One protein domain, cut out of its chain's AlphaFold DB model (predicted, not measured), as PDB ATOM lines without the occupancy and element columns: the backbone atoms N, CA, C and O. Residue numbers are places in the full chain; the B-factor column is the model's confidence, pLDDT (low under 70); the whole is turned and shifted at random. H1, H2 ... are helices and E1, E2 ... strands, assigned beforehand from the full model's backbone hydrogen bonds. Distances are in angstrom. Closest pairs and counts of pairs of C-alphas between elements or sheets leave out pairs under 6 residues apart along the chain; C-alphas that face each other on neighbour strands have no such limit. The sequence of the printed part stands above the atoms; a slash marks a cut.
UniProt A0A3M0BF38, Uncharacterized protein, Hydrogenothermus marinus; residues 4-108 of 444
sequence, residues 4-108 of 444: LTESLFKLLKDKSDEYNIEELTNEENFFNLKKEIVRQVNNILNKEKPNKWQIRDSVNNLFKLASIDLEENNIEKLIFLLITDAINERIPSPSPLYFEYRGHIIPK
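Overview. This is residues 4 to 108 of the 444 residues of an uncharacterized protein of Hydrogenothermus marinus (UniProt A0A3M0BF38). Four longer helices form a compact cluster: H1 and H3 run opposite ways side by side, and H5, through the middle of the whole, packs on both and crosses them steeply, while H4 crosses the first residues of H1. A small hairpin of two strands, E1 and E2, packs through E1 on H4, and the short H2 joins H1 to H3 far from the middle. The printed part has 105 residues, with five named helices and then two named strands along the chain, H1 H2 H3 H4 H5 E1 E2; the sheet, order E1 - E2, is antiparallel and the class is mostly helix. The whole is compact, with a radius of gyration of the C-alphas of 13.1 A and spans of 35 by 32 by 22 A.

Arrangement. E1, residues 98 to 101, and E2, residues 104 to 107, form an antiparallel hairpin at 147 degrees between directions, with N 99 and O 106 at 2.9 A and N 106 and O 99 at 2.8 A, within hydrogen-bond range. The closest C-alphas of E1 and H4, residues 52 to 66, are those of Phe 99 and Asn 60, 4.8 A apart. H4 touches residues 4 to 9 of H1, residues 4 to 16, at a steep tilt of 42 degrees, the same way; the closest C-alphas, of Ser 58 and Thr 5, are 4.7 A apart. H5, residues 75 to 90, touches H1 at a steep tilt of 49 degrees, opposite ways, closest at C-alphas 76 and 16, 5.6 A. H4 and H5, a helical hairpin, only just touch, with 3 pairs of C-alphas within 8 A, closest at Ala 66 and Glu 76, 7.1 A, at a shallow tilt of 7 degrees. H3, residues 27 to 48, touches H5 with its residues 34 to 42 at a steep tilt of 59 degrees, the same way, closest at C-alphas 38 and 86, 4.8 A. With its residues 40 to 48 H3 touches H1 at a shallow tilt of 20 degrees, opposite ways, closest at C-alphas 48 and 4, 6.6 A. H2, residues 21 to 25, is close to but not clearly touching H3, with C-alphas 24 and 30 at 4.9 A. In H1, H2, H3, H4 and H5 every O i to N i+4 pair is within hydrogen-bond range.

Along the chain. E1 measures 9.5 A from first to last C-alpha and E2 9.8 A, ending with C-alpha 107 at (64.977, 29.839, 178.482). H3 is the longest helix, 31.5 A, from C-alpha 27 at (41.644, 18.446, 184.503). H5 measures 22.7 A, H4 21.2 A, H1 18.1 A and H2 6.9 A. H1 begins with C-alpha 4 at (53.490, 34.104, 162.665).

Size, cuts and confidence. The two C-alphas farthest apart, of Glu 28 and Gly 103, are 37.1 A apart. The printed part has no cut and no long link. Residues 91 to 96, between H5 and E1, have pLDDT under 70; the mean of the printed part is 86.2.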
ATOM      1  N   LEU A   4      53.513  35.181 161.681       92.00
ATOM      2  CA  LEU A   4      53.490  34.104 162.665       92.00
ATOM      3  C   LEU A   4      53.188  34.688 164.044       92.00
ATOM      4  O   LEU A   4      52.235  34.240 164.679       92.00
ATOM      5  N   THR A   5      53.915  35.731 164.453       93.19
ATOM      6  CA  THR A   5      53.632  36.476 165.688       93.19
ATOM      7  C   THR A   5      52.193  36.997 165.710       93.19
ATOM      8  O   THR A   5      51.490  36.771 166.689       93.19
ATOM      9  N   GLU A   6      51.710  37.619 164.626       93.50
ATOM     10  CA  GLU A   6      50.323  38.115 164.531       93.50
ATOM     11  C   GLU A   6      49.290  36.988 164.725       93.50
ATOM     12  O   GLU A   6      48.314  37.148 165.461       93.50
ATOM     13  N   SER A   7      49.521  35.823 164.108       94.69
ATOM     14  CA  SER A   7      48.621  34.665 164.212       94.69
ATOM     15  C   SER A   7      48.634  34.031 165.608       94.69
ATOM     16  O   SER A   7      47.579  33.657 166.120       94.69
ATOM     17  N   LEU A   8      49.811  33.918 166.235       94.88
ATOM     18  CA  LEU A   8      49.957  33.370 167.586       94.88
ATOM     19  C   LEU A   8      49.430  34.331 168.661       94.88
ATOM     20  O   LEU A   8      48.830  33.875 169.629       94.88
ATOM     21  N   PHE A   9      49.596  35.645 168.484       96.06
ATOM     22  CA  PHE A   9      49.055  36.652 169.402       96.06
ATOM     23  C   PHE A   9      47.528  36.687 169.351       96.06
ATOM     24  O   PHE A   9      46.880  36.737 170.396       96.06
ATOM     25  N   LYS A  10      46.948  36.566 168.149       95.75
ATOM     26  CA  LYS A  10      45.501  36.401 167.998       95.75
ATOM     27  C   LYS A  10      45.005  35.132 168.694       95.75
ATOM     28  O   LYS A  10      44.062  35.220 169.466       95.75
ATOM     29  N   LEU A  11      45.661  33.984 168.485       95.88
ATOM     30  CA  LEU A  11      45.325  32.736 169.189       95.88
ATOM     31  C   LEU A  11      45.396  32.902 170.715       95.88
ATOM     32  O   LEU A  11      44.498  32.445 171.417       95.88
ATOM     33  N   LEU A  12      46.447  33.558 171.219       95.56
ATOM     34  CA  LEU A  12      46.622  33.806 172.647       95.56
ATOM     35  C   LEU A  12      45.455  34.615 173.213       95.56
ATOM     36  O   LEU A  12      44.892  34.212 174.226       95.56
ATOM     37  N   LYS A  13      45.069  35.717 172.560       95.25
ATOM     38  CA  LYS A  13      43.974  36.569 173.041       95.25
ATOM     39  C   LYS A  13      42.601  35.927 172.867       95.25
ATOM     40  O   LYS A  13      41.889  35.825 173.857       95.25
ATOM     41  N   ASP A  14      42.304  35.360 171.693       94.88
ATOM     42  CA  ASP A  14      41.060  34.616 171.447       94.88
ATOM     43  C   ASP A  14      40.836  33.524 172.524       94.88
ATOM     44  O   ASP A  14      39.707  33.315 172.949       94.88
ATOM     45  N   LYS A  15      41.895  32.841 173.003       92.94
ATOM     46  CA  LYS A  15      41.784  31.833 174.080       92.94
ATOM     47  C   LYS A  15      41.898  32.361 175.505       92.94
ATOM     48  O   LYS A  15      41.437  31.681 176.414       92.94
ATOM     49  N   SER A  16      42.468  33.546 175.706       91.38
ATOM     50  CA  SER A  16      42.474  34.204 177.020       91.38
ATOM     51  C   SER A  16      41.107  34.807 177.348       91.38
ATOM     52  O   SER A  16      40.701  34.798 178.502       91.38
ATOM     53  N   ASP A  17      40.374  35.258 176.328       91.62
ATOM     54  CA  ASP A  17      39.019  35.804 176.466       91.62
ATOM     55  C   ASP A  17      37.943  34.702 176.642       91.62
ATOM     56  O   ASP A  17      36.829  34.988 177.078       91.62
ATOM     57  N   GLU A  18      38.255  33.444 176.292       90.44
ATOM     58  CA  GLU A  18      37.336  32.292 176.371       90.44
ATOM     59  C   GLU A  18      37.304  31.580 177.741       90.44
ATOM     60  O   GLU A  18      36.306  30.920 178.026       90.44
ATOM     61  N   TYR A  19      38.365  31.662 178.556       84.38
ATOM     62  CA  TYR A  19      38.545  30.840 179.768       84.38
ATOM     63  C   TYR A  19      39.011  31.661 180.975       84.38
ATOM     64  O   TYR A  19      39.856  32.542 180.845       84.38
ATOM     65  N   ASN A  20      38.563  31.290 182.177       83.25
ATOM     66  CA  ASN A  20      39.152  31.761 183.436       83.25
ATOM     67  C   ASN A  20      40.090  30.699 184.056       83.25
ATOM     68  O   ASN A  20      39.886  29.497 183.889       83.25
ATOM     69  N   ILE A  21      41.091  31.126 184.839       82.19
ATOM     70  CA  ILE A  21      42.009  30.230 185.574       82.19
ATOM     71  C   ILE A  21      41.254  29.228 186.455       82.19
ATOM     72  O   ILE A  21      41.618  28.054 186.497       82.19
ATOM     73  N   GLU A  22      40.194  29.673 187.132       82.81
ATOM     74  CA  GLU A  22      39.391  28.832 188.030       82.81
ATOM     75  C   GLU A  22      38.728  27.658 187.293       82.81
ATOM     76  O   GLU A  22      38.602  26.568 187.839       82.81
ATOM     77  N   GLU A  23      38.350  27.837 186.027       82.19
ATOM     78  CA  GLU A  23      37.730  26.779 185.218       82.19
ATOM     79  C   GLU A  23      38.751  25.719 184.786       82.19
ATOM     80  O   GLU A  23      38.389  24.567 184.531       82.19
ATOM     81  N   LEU A  24      40.029  26.100 184.727       82.44
ATOM     82  CA  LEU A  24      41.153  25.260 184.319       82.44
ATOM     83  C   LEU A  24      41.801  24.505 185.486       82.44
ATOM     84  O   LEU A  24      42.694  23.696 185.253       82.44
ATOM     85  N   THR A  25      41.311  24.676 186.722       78.38
ATOM     86  CA  THR A  25      41.620  23.735 187.814       78.38
ATOM     87  C   THR A  25      40.924  22.383 187.622       78.38
ATOM     88  O   THR A  25      41.240  21.423 188.319       78.38
ATOM     89  N   ASN A  26      39.959  22.290 186.699       86.25
ATOM     90  CA  ASN A  26      39.377  21.028 186.258       86.25
ATOM     91  C   ASN A  26      40.258  20.399 185.159       86.25
ATOM     92  O   ASN A  26      40.444  20.982 184.088       86.25
ATOM     93  N   GLU A  27      40.755  19.183 185.412       83.25
ATOM     94  CA  GLU A  27      41.644  18.446 184.503       83.25
ATOM     95  C   GLU A  27      41.061  18.252 183.093       83.25
ATOM     96  O   GLU A  27      41.794  18.338 182.107       83.25
ATOM     97  N   GLU A  28      39.750  18.020 182.966       86.69
ATOM     98  CA  GLU A  28      39.096  17.807 181.671       86.69
ATOM     99  C   GLU A  28      39.054  19.103 180.849       86.69
ATOM    100  O   GLU A  28      39.377  19.093 179.656       86.69
ATOM    101  N   ASN A  29      38.746  20.237 181.490       86.75
ATOM    102  CA  ASN A  29      38.789  21.556 180.852       86.75
ATOM    103  C   ASN A  29      40.213  21.896 180.392       86.75
ATOM    104  O   ASN A  29      40.423  22.249 179.229       86.75
ATOM    105  N   PHE A  30      41.205  21.712 181.271       87.81
ATOM    106  CA  PHE A  30      42.613  21.941 180.951       87.81
ATOM    107  C   PHE A  30      43.104  21.059 179.792       87.81
ATOM    108  O   PHE A  30      43.751  21.540 178.858       87.81
ATOM    109  N   PHE A  31      42.749  19.772 179.793       87.31
ATOM    110  CA  PHE A  31      43.126  18.833 178.737       87.31
ATOM    111  C   PHE A  31      42.477  19.166 177.386       87.31
ATOM    112  O   PHE A  31      43.125  19.052 176.339       87.31
ATOM    113  N   ASN A  32      41.218  19.611 177.392       89.19
ATOM    114  CA  ASN A  32      40.521  20.060 176.188       89.19
ATOM    115  C   ASN A  32      41.138  21.350 175.623       89.19
ATOM    116  O   ASN A  32      41.417  21.408 174.420       89.19
ATOM    117  N   LEU A  33      41.461  22.323 176.480       91.19
ATOM    118  CA  LEU A  33      42.185  23.537 176.099       91.19
ATOM    119  C   LEU A  33      43.569  23.216 175.510       91.19
ATOM    120  O   LEU A  33      43.891  23.692 174.417       91.19
ATOM    121  N   LYS A  34      44.368  22.355 176.165       90.31
ATOM    122  CA  LYS A  34      45.680  21.924 175.646       90.31
ATOM    123  C   LYS A  34      45.546  21.311 174.248       90.31
ATOM    124  O   LYS A  34      46.256  21.726 173.331       90.31
ATOM    125  N   LYS A  35      44.621  20.361 174.052       90.75
ATOM    126  CA  LYS A  35      44.359  19.750 172.732       90.75
ATOM    127  C   LYS A  35      43.996  20.785 171.676       90.75
ATOM    128  O   LYS A  35      44.450  20.680 170.532       90.75
ATOM    129  N   GLU A  36      43.164  21.761 172.029       93.25
ATOM    130  CA  GLU A  36      42.775  22.795 171.085       93.25
ATOM    131  C   GLU A  36      43.960  23.685 170.700       93.25
ATOM    132  O   GLU A  36      44.199  23.858 169.503       93.25
ATOM    133  N   ILE A  37      44.728  24.191 171.668       94.31
ATOM    134  CA  ILE A  37      45.913  25.016 171.400       94.31
ATOM    135  C   ILE A  37      46.901  24.251 170.519       94.31
ATOM    136  O   ILE A  37      47.314  24.775 169.484       94.31
ATOM    137  N   VAL A  38      47.195  22.984 170.839       91.56
ATOM    138  CA  VAL A  38      48.049  22.120 170.009       91.56
ATOM    139  C   VAL A  38      47.523  22.039 168.573       91.56
ATOM    140  O   VAL A  38      48.287  22.227 167.625       91.56
ATOM    141  N   ARG A  39      46.217  21.830 168.368       93.19
ATOM    142  CA  ARG A  39      45.604  21.812 167.027       93.19
ATOM    143  C   ARG A  39      45.733  23.161 166.305       93.19
ATOM    144  O   ARG A  39      46.051  23.179 165.115       93.19
ATOM    145  N   GLN A  40      45.482  24.277 166.988       94.81
ATOM    146  CA  GLN A  40      45.509  25.609 166.377       94.81
ATOM    147  C   GLN A  40      46.939  26.057 166.032       94.81
ATOM    148  O   GLN A  40      47.185  26.464 164.894       94.81
ATOM    149  N   VAL A  41      47.905  25.875 166.940       93.81
ATOM    150  CA  VAL A  41      49.338  26.116 166.689       93.81
ATOM    151  C   VAL A  41      49.832  25.280 165.507       93.81
ATOM    152  O   VAL A  41      50.470  25.814 164.601       93.81
ATOM    153  N   ASN A  42      49.470  23.994 165.443       89.25
ATOM    154  CA  ASN A  42      49.817  23.135 164.310       89.25
ATOM    155  C   ASN A  42      49.287  23.667 162.970       89.25
ATOM    156  O   ASN A  42      50.009  23.646 161.970       89.25
ATOM    157  N   ASN A  43      48.054  24.180 162.932       93.25
ATOM    158  CA  ASN A  43      47.491  24.789 161.726       93.25
ATOM    159  C   ASN A  43      48.243  26.065 161.316       93.25
ATOM    160  O   ASN A  43      48.530  26.240 160.131       93.25
ATOM    161  N   ILE A  44      48.611  26.919 162.278       93.94
ATOM    162  CA  ILE A  44      49.407  28.133 162.039       93.94
ATOM    163  C   ILE A  44      50.788  27.764 161.468       93.94
ATOM    164  O   ILE A  44      51.160  28.251 160.400       93.94
ATOM    165  N   LEU A  45      51.517  26.845 162.112       90.50
ATOM    166  CA  LEU A  45      52.848  26.409 161.669       90.50
ATOM    167  C   LEU A  45      52.819  25.738 160.284       90.50
ATOM    168  O   LEU A  45      53.678  26.019 159.448       90.50
ATOM    169  N   ASN A  46      51.819  24.897 159.998       89.62
ATOM    170  CA  ASN A  46      51.665  24.254 158.685       89.62
ATOM    171  C   ASN A  46      51.353  25.262 157.557       89.62
ATOM    172  O   ASN A  46      51.731  25.024 156.404       89.62
ATOM    173  N   LYS A  47      50.659  26.363 157.878       91.88
ATOM    174  CA  LYS A  47      50.276  27.427 156.937       91.88
ATOM    175  C   LYS A  47      51.433  28.384 156.648       91.88
ATOM    176  O   LYS A  47      51.752  28.597 155.482       91.88
ATOM    177  N   GLU A  48      52.062  28.927 157.689       88.69
ATOM    178  CA  GLU A  48      53.122  29.937 157.550       88.69
ATOM    179  C   GLU A  48      54.508  29.320 157.267       88.69
ATOM    180  O   GLU A  48      55.382  30.000 156.736       88.69
ATOM    181  N   LYS A  49      54.708  28.026 157.577       88.50
ATOM    182  CA  LYS A  49      55.949  27.248 157.358       88.50
ATOM    183  C   LYS A  49      57.238  27.965 157.810       88.50
ATOM    184  O   LYS A  49      58.190  28.058 157.030       88.50
ATOM    185  N   PRO A  50      57.291  28.471 159.054       88.56
ATOM    186  CA  PRO A  50      58.439  29.220 159.543       88.56
ATOM    187  C   PRO A  50      59.674  28.328 159.709       88.56
ATOM    188  O   PRO A  50      59.578  27.148 160.049       88.56
ATOM    189  N   ASN A  51      60.854  28.916 159.526       85.88
ATOM    190  CA  ASN A  51      62.106  28.296 159.943       85.88
ATOM    191  C   ASN A  51      62.327  28.453 161.463       85.88
ATOM    192  O   ASN A  51      61.653  29.235 162.136       85.88
ATOM    193  N   LYS A  52      63.311  27.726 162.001       83.94
ATOM    194  CA  LYS A  52      63.579  27.655 163.446       83.94
ATOM    195  C   LYS A  52      63.868  29.011 164.120       83.94
ATOM    196  O   LYS A  52      63.533  29.193 165.286       83.94
ATOM    197  N   TRP A  53      64.458  29.957 163.386       85.44
ATOM    198  CA  TRP A  53      64.776  31.301 163.878       85.44
ATOM    199  C   TRP A  53      63.530  32.182 163.914       85.44
ATOM    200  O   TRP A  53      63.244  32.788 164.938       85.44
ATOM    201  N   GLN A  54      62.711  32.134 162.858       88.31
ATOM    202  CA  GLN A  54      61.423  32.836 162.818       88.31
ATOM    203  C   GLN A  54      60.496  32.401 163.961       88.31
ATOM    204  O   GLN A  54      59.780  33.233 164.509       88.31
ATOM    205  N   ILE A  55      60.524  31.119 164.349       88.56
ATOM    206  CA  ILE A  55      59.782  30.614 165.514       88.56
ATOM    207  C   ILE A  55      60.285  31.261 166.809       88.56
ATOM    208  O   ILE A  55      59.470  31.778 167.566       88.56
ATOM    209  N   ARG A  56      61.603  31.266 167.055       85.06
ATOM    210  CA  ARG A  56      62.211  31.896 168.245       85.06
ATOM    211  C   ARG A  56      61.878  33.381 168.338       85.06
ATOM    212  O   ARG A  56      61.383  33.825 169.370       85.06
ATOM    213  N   ASP A  57      62.078  34.116 167.246       88.56
ATOM    214  CA  ASP A  57      61.761  35.541 167.168       88.56
ATOM    215  C   ASP A  57      60.272  35.782 167.444       88.56
ATOM    216  O   ASP A  57      59.923  36.662 168.229       88.56
ATOM    217  N   SER A  58      59.389  34.955 166.872       90.62
ATOM    218  CA  SER A  58      57.941  35.093 167.069       90.62
ATOM    219  C   SER A  58      57.491  34.765 168.485       90.62
ATOM    220  O   SER A  58      56.598  35.421 169.008       90.62
ATOM    221  N   VAL A  59      58.110  33.775 169.125       89.94
ATOM    222  CA  VAL A  59      57.836  33.398 170.517       89.94
ATOM    223  C   VAL A  59      58.299  34.495 171.485       89.94
ATOM    224  O   VAL A  59      57.546  34.866 172.386       89.94
ATOM    225  N   ASN A  60      59.481  35.077 171.262       89.25
ATOM    226  CA  ASN A  60      59.969  36.218 172.042       89.25
ATOM    227  C   ASN A  60      59.091  37.468 171.829       89.25
ATOM    228  O   ASN A  60      58.715  38.144 172.784       89.25
ATOM    229  N   ASN A  61      58.702  37.757 170.582       91.06
ATOM    230  CA  ASN A  61      57.795  38.864 170.275       91.06
ATOM    231  C   ASN A  61      56.410  38.655 170.904       91.06
ATOM    232  O   ASN A  61      55.872  39.588 171.493       91.06
ATOM    233  N   LEU A  62      55.850  37.443 170.828       92.12
ATOM    234  CA  LEU A  62      54.574  37.077 171.447       92.12
ATOM    235  C   LEU A  62      54.581  37.358 172.954       92.12
ATOM    236  O   LEU A  62      53.645  37.978 173.451       92.12
ATOM    237  N   PHE A  63      55.650  36.959 173.652       91.06
ATOM    238  CA  PHE A  63      55.828  37.218 175.081       91.06
ATOM    239  C   PHE A  63      55.798  38.721 175.402       91.06
ATOM    240  O   PHE A  63      55.020  39.164 176.249       91.06
ATOM    241  N   LYS A  64      56.579  39.522 174.658       89.38
ATOM    242  CA  LYS A  64      56.626  40.987 174.810       89.38
ATOM    243  C   LYS A  64      55.286  41.665 174.516       89.38
ATOM    244  O   LYS A  64      54.918  42.605 175.207       89.38
ATOM    245  N   LEU A  65      54.568  41.212 173.488       90.81
ATOM    246  CA  LEU A  65      53.290  41.793 173.053       90.81
ATOM    247  C   LEU A  65      52.132  41.450 173.989       90.81
ATOM    248  O   LEU A  65      51.237  42.268 174.185       90.81
ATOM    249  N   ALA A  66      52.143  40.241 174.550       89.38
ATOM    250  CA  ALA A  66      51.178  39.817 175.555       89.38
ATOM    251  C   ALA A  66      51.417  40.478 176.923       89.38
ATOM    252  O   ALA A  66      50.542  40.382 177.779       89.38
ATOM    253  N   SER A  67      52.549  41.174 177.110       87.81
ATOM    254  CA  SER A  67      52.934  41.851 178.358       87.81
ATOM    255  C   SER A  67      52.887  40.917 179.572       87.81
ATOM    256  O   SER A  67      52.420  41.299 180.641       87.81
ATOM    257  N   ILE A  68      53.331  39.670 179.386       87.25
ATOM    258  CA  ILE A  68      53.244  38.628 180.411       87.25
ATOM    259  C   ILE A  68      54.229  38.937 181.539       87.25
ATOM    260  O   ILE A  68      55.445  38.915 181.331       87.25
ATOM    261  N   ASP A  69      53.707  39.158 182.746       86.12
ATOM    262  CA  ASP A  69      54.521  39.079 183.954       86.12
ATOM    263  C   ASP A  69      54.705  37.606 184.371       86.12
ATOM    264  O   ASP A  69      53.764  36.809 184.363       86.12
ATOM    265  N   LEU A  70      55.940  37.229 184.712       80.88
ATOM    266  CA  LEU A  70      56.275  35.901 185.222       80.88
ATOM    267  C   LEU A  70      55.923  35.743 186.708       80.88
ATOM    268  O   LEU A  70      55.718  34.611 187.152       80.88
ATOM    269  N   GLU A  71      55.828  36.847 187.453       83.50
ATOM    270  CA  GLU A  71      55.501  36.871 188.885       83.50
ATOM    271  C   GLU A  71      53.996  36.657 189.136       83.50
ATOM    272  O   GLU A  71      53.605  36.130 190.176       83.50
ATOM    273  N   GLU A  72      53.146  36.983 188.159       84.44
ATOM    274  CA  GLU A  72      51.696  36.779 188.230       84.44
ATOM    275  C   GLU A  72      51.265  35.434 187.633       84.44
ATOM    276  O   GLU A  72      51.882  34.917 186.702       84.44
ATOM    277  N   ASN A  73      50.156  34.874 188.121       81.38
ATOM    278  CA  ASN A  73      49.473  33.752 187.480       81.38
ATOM    279  C   ASN A  73      48.186  34.269 186.829       81.38
ATOM    280  O   ASN A  73      47.185  34.481 187.507       81.38
ATOM    281  N   ASN A  74      48.237  34.481 185.513       87.50
ATOM    282  CA  ASN A  74      47.126  34.935 184.675       87.50
ATOM    283  C   ASN A  74      46.895  33.970 183.496       87.50
ATOM    284  O   ASN A  74      47.721  33.093 183.213       87.50
ATOM    285  N   ILE A  75      45.735  34.089 182.844       90.00
ATOM    286  CA  ILE A  75      45.343  33.184 181.761       90.00
ATOM    287  C   ILE A  75      46.284  33.329 180.556       90.00
ATOM    288  O   ILE A  75      46.726  32.315 180.020       90.00
ATOM    289  N   GLU A  76      46.708  34.547 180.198       91.62
ATOM    290  CA  GLU A  76      47.663  34.789 179.111       91.62
ATOM    291  C   GLU A  76      48.965  33.999 179.275       91.62
ATOM    292  O   GLU A  76      49.428  33.381 178.315       91.62
ATOM    293  N   LYS A  77      49.542  33.977 180.485       90.94
ATOM    294  CA  LYS A  77      50.745  33.198 180.819       90.94
ATOM    295  C   LYS A  77      50.517  31.705 180.598       90.94
ATOM    296  O   LYS A  77      51.361  31.045 179.993       90.94
ATOM    297  N   LEU A  78      49.378  31.167 181.037       89.56
ATOM    298  CA  LEU A  78      49.051  29.751 180.854       89.56
ATOM    299  C   LEU A  78      48.866  29.397 179.370       89.56
ATOM    300  O   LEU A  78      49.459  28.434 178.882       89.56
ATOM    301  N   ILE A  79      48.100  30.204 178.631       92.62
ATOM    302  CA  ILE A  79      47.885  30.036 177.187       92.62
ATOM    303  C   ILE A  79      49.214  30.135 176.425       92.62
ATOM    304  O   ILE A  79      49.482  29.328 175.535       92.62
ATOM    305  N   PHE A  80      50.088  31.068 176.802       92.69
ATOM    306  CA  PHE A  80      51.431  31.215 176.244       92.69
ATOM    307  C   PHE A  80      52.325  29.990 176.493       92.69
ATOM    308  O   PHE A  80      53.023  29.526 175.582       92.69
ATOM    309  N   LEU A  81      52.289  29.423 177.702       88.94
ATOM    310  CA  LEU A  81      53.013  28.192 178.024       88.94
ATOM    311  C   LEU A  81      52.504  27.018 177.174       88.94
ATOM    312  O   LEU A  81      53.317  26.335 176.550       88.94
ATOM    313  N   LEU A  82      51.183  26.865 177.025       90.06
ATOM    314  CA  LEU A  82      50.576  25.842 176.166       90.06
ATOM    315  C   LEU A  82      50.903  26.041 174.672       90.06
ATOM    316  O   LEU A  82      51.165  25.065 173.965       90.06
ATOM    317  N   ILE A  83      50.949  27.287 174.179       92.25
ATOM    318  CA  ILE A  83      51.384  27.604 172.806       92.25
ATOM    319  C   ILE A  83      52.844  27.184 172.596       92.25
ATOM    320  O   ILE A  83      53.175  26.565 171.584       92.25
ATOM    321  N   THR A  84      53.723  27.500 173.547       89.25
ATOM    322  CA  THR A  84      55.151  27.168 173.445       89.25
ATOM    323  C   THR A  84      55.430  25.672 173.627       89.25
ATOM    324  O   THR A  84      56.366  25.166 173.011       89.25
ATOM    325  N   ASP A  85      54.595  24.935 174.371       83.62
ATOM    326  CA  ASP A  85      54.630  23.462 174.388       83.62
ATOM    327  C   ASP A  85      54.205  22.872 173.048       83.62
ATOM    328  O   ASP A  85      54.929  22.053 172.491       83.62
ATOM    329  N   ALA A  86      53.104  23.344 172.461       87.12
ATOM    330  CA  ALA A  86      52.660  22.892 171.142       87.12
ATOM    331  C   ALA A  86      53.715  23.116 170.036       87.12
ATOM    332  O   ALA A  86      53.830  22.314 169.107       87.12
ATOM    333  N   ILE A  87      54.505  24.193 170.136       87.31
ATOM    334  CA  ILE A  87      55.655  24.450 169.253       87.31
ATOM    335  C   ILE A  87      56.761  23.401 169.473       87.31
ATOM    336  O   ILE A  87      57.254  22.834 168.494       87.31
ATOM    337  N   ASN A  88      57.119  23.120 170.731       77.44
ATOM    338  CA  ASN A  88      58.148  22.138 171.100       77.44
ATOM    339  C   ASN A  88      57.751  20.687 170.762       77.44
ATOM    340  O   ASN A  88      58.603  19.916 170.330       77.44
ATOM    341  N   GLU A  89      56.476  20.316 170.913       72.94
ATOM    342  CA  GLU A  89      55.951  18.989 170.554       72.94
ATOM    343  C   GLU A  89      55.997  18.754 169.030       72.94
ATOM    344  O   GLU A  89      56.259  17.644 168.561       72.94
ATOM    345  N   ARG A  90      55.734  19.793 168.221       71.75
ATOM    346  CA  ARG A  90      55.604  19.646 166.761       71.75
ATOM    347  C   ARG A  90      56.939  19.599 166.022       71.75
ATOM    348  O   ARG A  90      57.044  18.948 164.974       71.75
ATOM    349  N   ILE A  91      57.921  20.344 166.510       61.28
ATOM    350  CA  ILE A  91      59.232  20.514 165.889       61.28
ATOM    351  C   ILE A  91      60.253  20.068 166.934       61.28
ATOM    352  O   ILE A  91      60.324  20.729 167.964       61.28
ATOM    353  N   PRO A  92      61.054  19.007 166.690       53.09
ATOM    354  CA  PRO A  92      62.199  18.664 167.532       53.09
ATOM    355  C   PRO A  92      63.090  19.900 167.664       53.09
ATOM    356  O   PRO A  92      63.613  20.421 166.674       53.09
ATOM    357  N   SER A  93      63.073  20.483 168.858       52.84
ATOM    358  CA  SER A  93      62.884  21.933 168.943       52.84
ATOM    359  C   SER A  93      64.145  22.740 168.624       52.84
ATOM    360  O   SER A  93      65.259  22.278 168.909       52.84
ATOM    361  N   PRO A  94      64.011  24.006 168.168       55.72
ATOM    362  CA  PRO A  94      64.974  25.063 168.487       55.72
ATOM    363  C   PRO A  94      65.049  25.342 170.004       55.72
ATOM    364  O   PRO A  94      65.028  26.493 170.432       55.72
ATOM    365  N   SER A  95      65.131  24.292 170.822       58.25
ATOM    366  CA  SER A  95      65.234  24.365 172.270       58.25
ATOM    367  C   SER A  95      66.653  24.798 172.649       58.25
ATOM    368  O   SER A  95      67.604  24.250 172.082       58.25
ATOM    369  N   PRO A  96      66.809  25.761 173.571       64.38
ATOM    370  CA  PRO A  96      65.737  26.449 174.292       64.38
ATOM    371  C   PRO A  96      64.968  27.449 173.405       64.38
ATOM    372  O   PRO A  96      65.556  28.259 172.680       64.38
ATOM    373  N   LEU A  97      63.634  27.433 173.518       79.62
ATOM    374  CA  LEU A  97      62.851  28.646 173.269       79.62
ATOM    375  C   LEU A  97      63.219  29.646 174.367       79.62
ATOM    376  O   LEU A  97      63.425  29.234 175.507       79.62
ATOM    377  N   TYR A  98      63.305  30.929 174.039       79.69
ATOM    378  CA  TYR A  98      63.712  31.957 174.991       79.69
ATOM    379  C   TYR A  98      62.808  33.182 174.924       79.69
ATOM    380  O   TYR A  98      62.191  33.469 173.894       79.69
ATOM    381  N   PHE A  99      62.775  33.916 176.029       83.94
ATOM    382  CA  PHE A  99      61.964  35.110 176.214       83.94
ATOM    383  C   PHE A  99      62.821  36.194 176.856       83.94
ATOM    384  O   PHE A  99      63.571  35.919 177.791       83.94
ATOM    385  N   GLU A 100      62.728  37.422 176.366       85.19
ATOM    386  CA  GLU A 100      63.395  38.555 177.000       85.19
ATOM    387  C   GLU A 100      62.482  39.160 178.074       85.19
ATOM    388  O   GLU A 100      61.428  39.715 177.759       85.19
ATOM    389  N   TYR A 101      62.895  39.067 179.337       83.81
ATOM    390  CA  TYR A 101      62.156  39.570 180.495       83.81
ATOM    391  C   TYR A 101      63.066  40.463 181.343       83.81
ATOM    392  O   TYR A 101      64.171  40.068 181.708       83.81
ATOM    393  N   ARG A 102      62.621  41.699 181.610       82.19
ATOM    394  CA  ARG A 102      63.369  42.734 182.359       82.19
ATOM    395  C   ARG A 102      64.842  42.914 181.904       82.19
ATOM    396  O   ARG A 102      65.700  43.268 182.701       82.19
ATOM    397  N   GLY A 103      65.123  42.702 180.611       79.94
ATOM    398  CA  GLY A 103      66.458  42.833 180.003       79.94
ATOM    399  C   GLY A 103      67.303  41.550 179.956       79.94
ATOM    400  O   GLY A 103      68.398  41.581 179.400       79.94
ATOM    401  N   HIS A 104      66.798  40.430 180.480       81.00
ATOM    402  CA  HIS A 104      67.482  39.134 180.512       81.00
ATOM    403  C   HIS A 104      66.845  38.117 179.565       81.00
ATOM    404  O   HIS A 104      65.642  38.167 179.319       81.00
ATOM    405  N   ILE A 105      67.641  37.172 179.054       82.50
ATOM    406  CA  ILE A 105      67.163  36.077 178.197       82.50
ATOM    407  C   ILE A 105      66.864  34.861 179.077       82.50
ATOM    408  O   ILE A 105      67.786  34.226 179.576       82.50
ATOM    409  N   ILE A 106      65.586  34.519 179.235       81.25
ATOM    410  CA  ILE A 106      65.135  33.381 180.043       81.25
ATOM    411  C   ILE A 106      64.752  32.215 179.114       81.25
ATOM    412  O   ILE A 106      63.875  32.394 178.261       81.25
ATOM    413  N   PRO A 107      65.365  31.024 179.243       79.69
ATOM    414  CA  PRO A 107      64.977  29.839 178.482       79.69
ATOM    415  C   PRO A 107      63.711  29.172 179.047       79.69
ATOM    416  O   PRO A 107      63.512  29.096 180.260       79.69
ATOM    417  N   LYS A 108      62.878  28.591 178.174       80.69
ATOM    418  CA  LYS A 108      61.786  27.701 178.590       80.69
ATOM    419  C   LYS A 108      62.352  26.364 179.076       80.69
ATOM    420  O   LYS A 108      62.767  25.536 178.264       80.69
TER     421      LYS A 108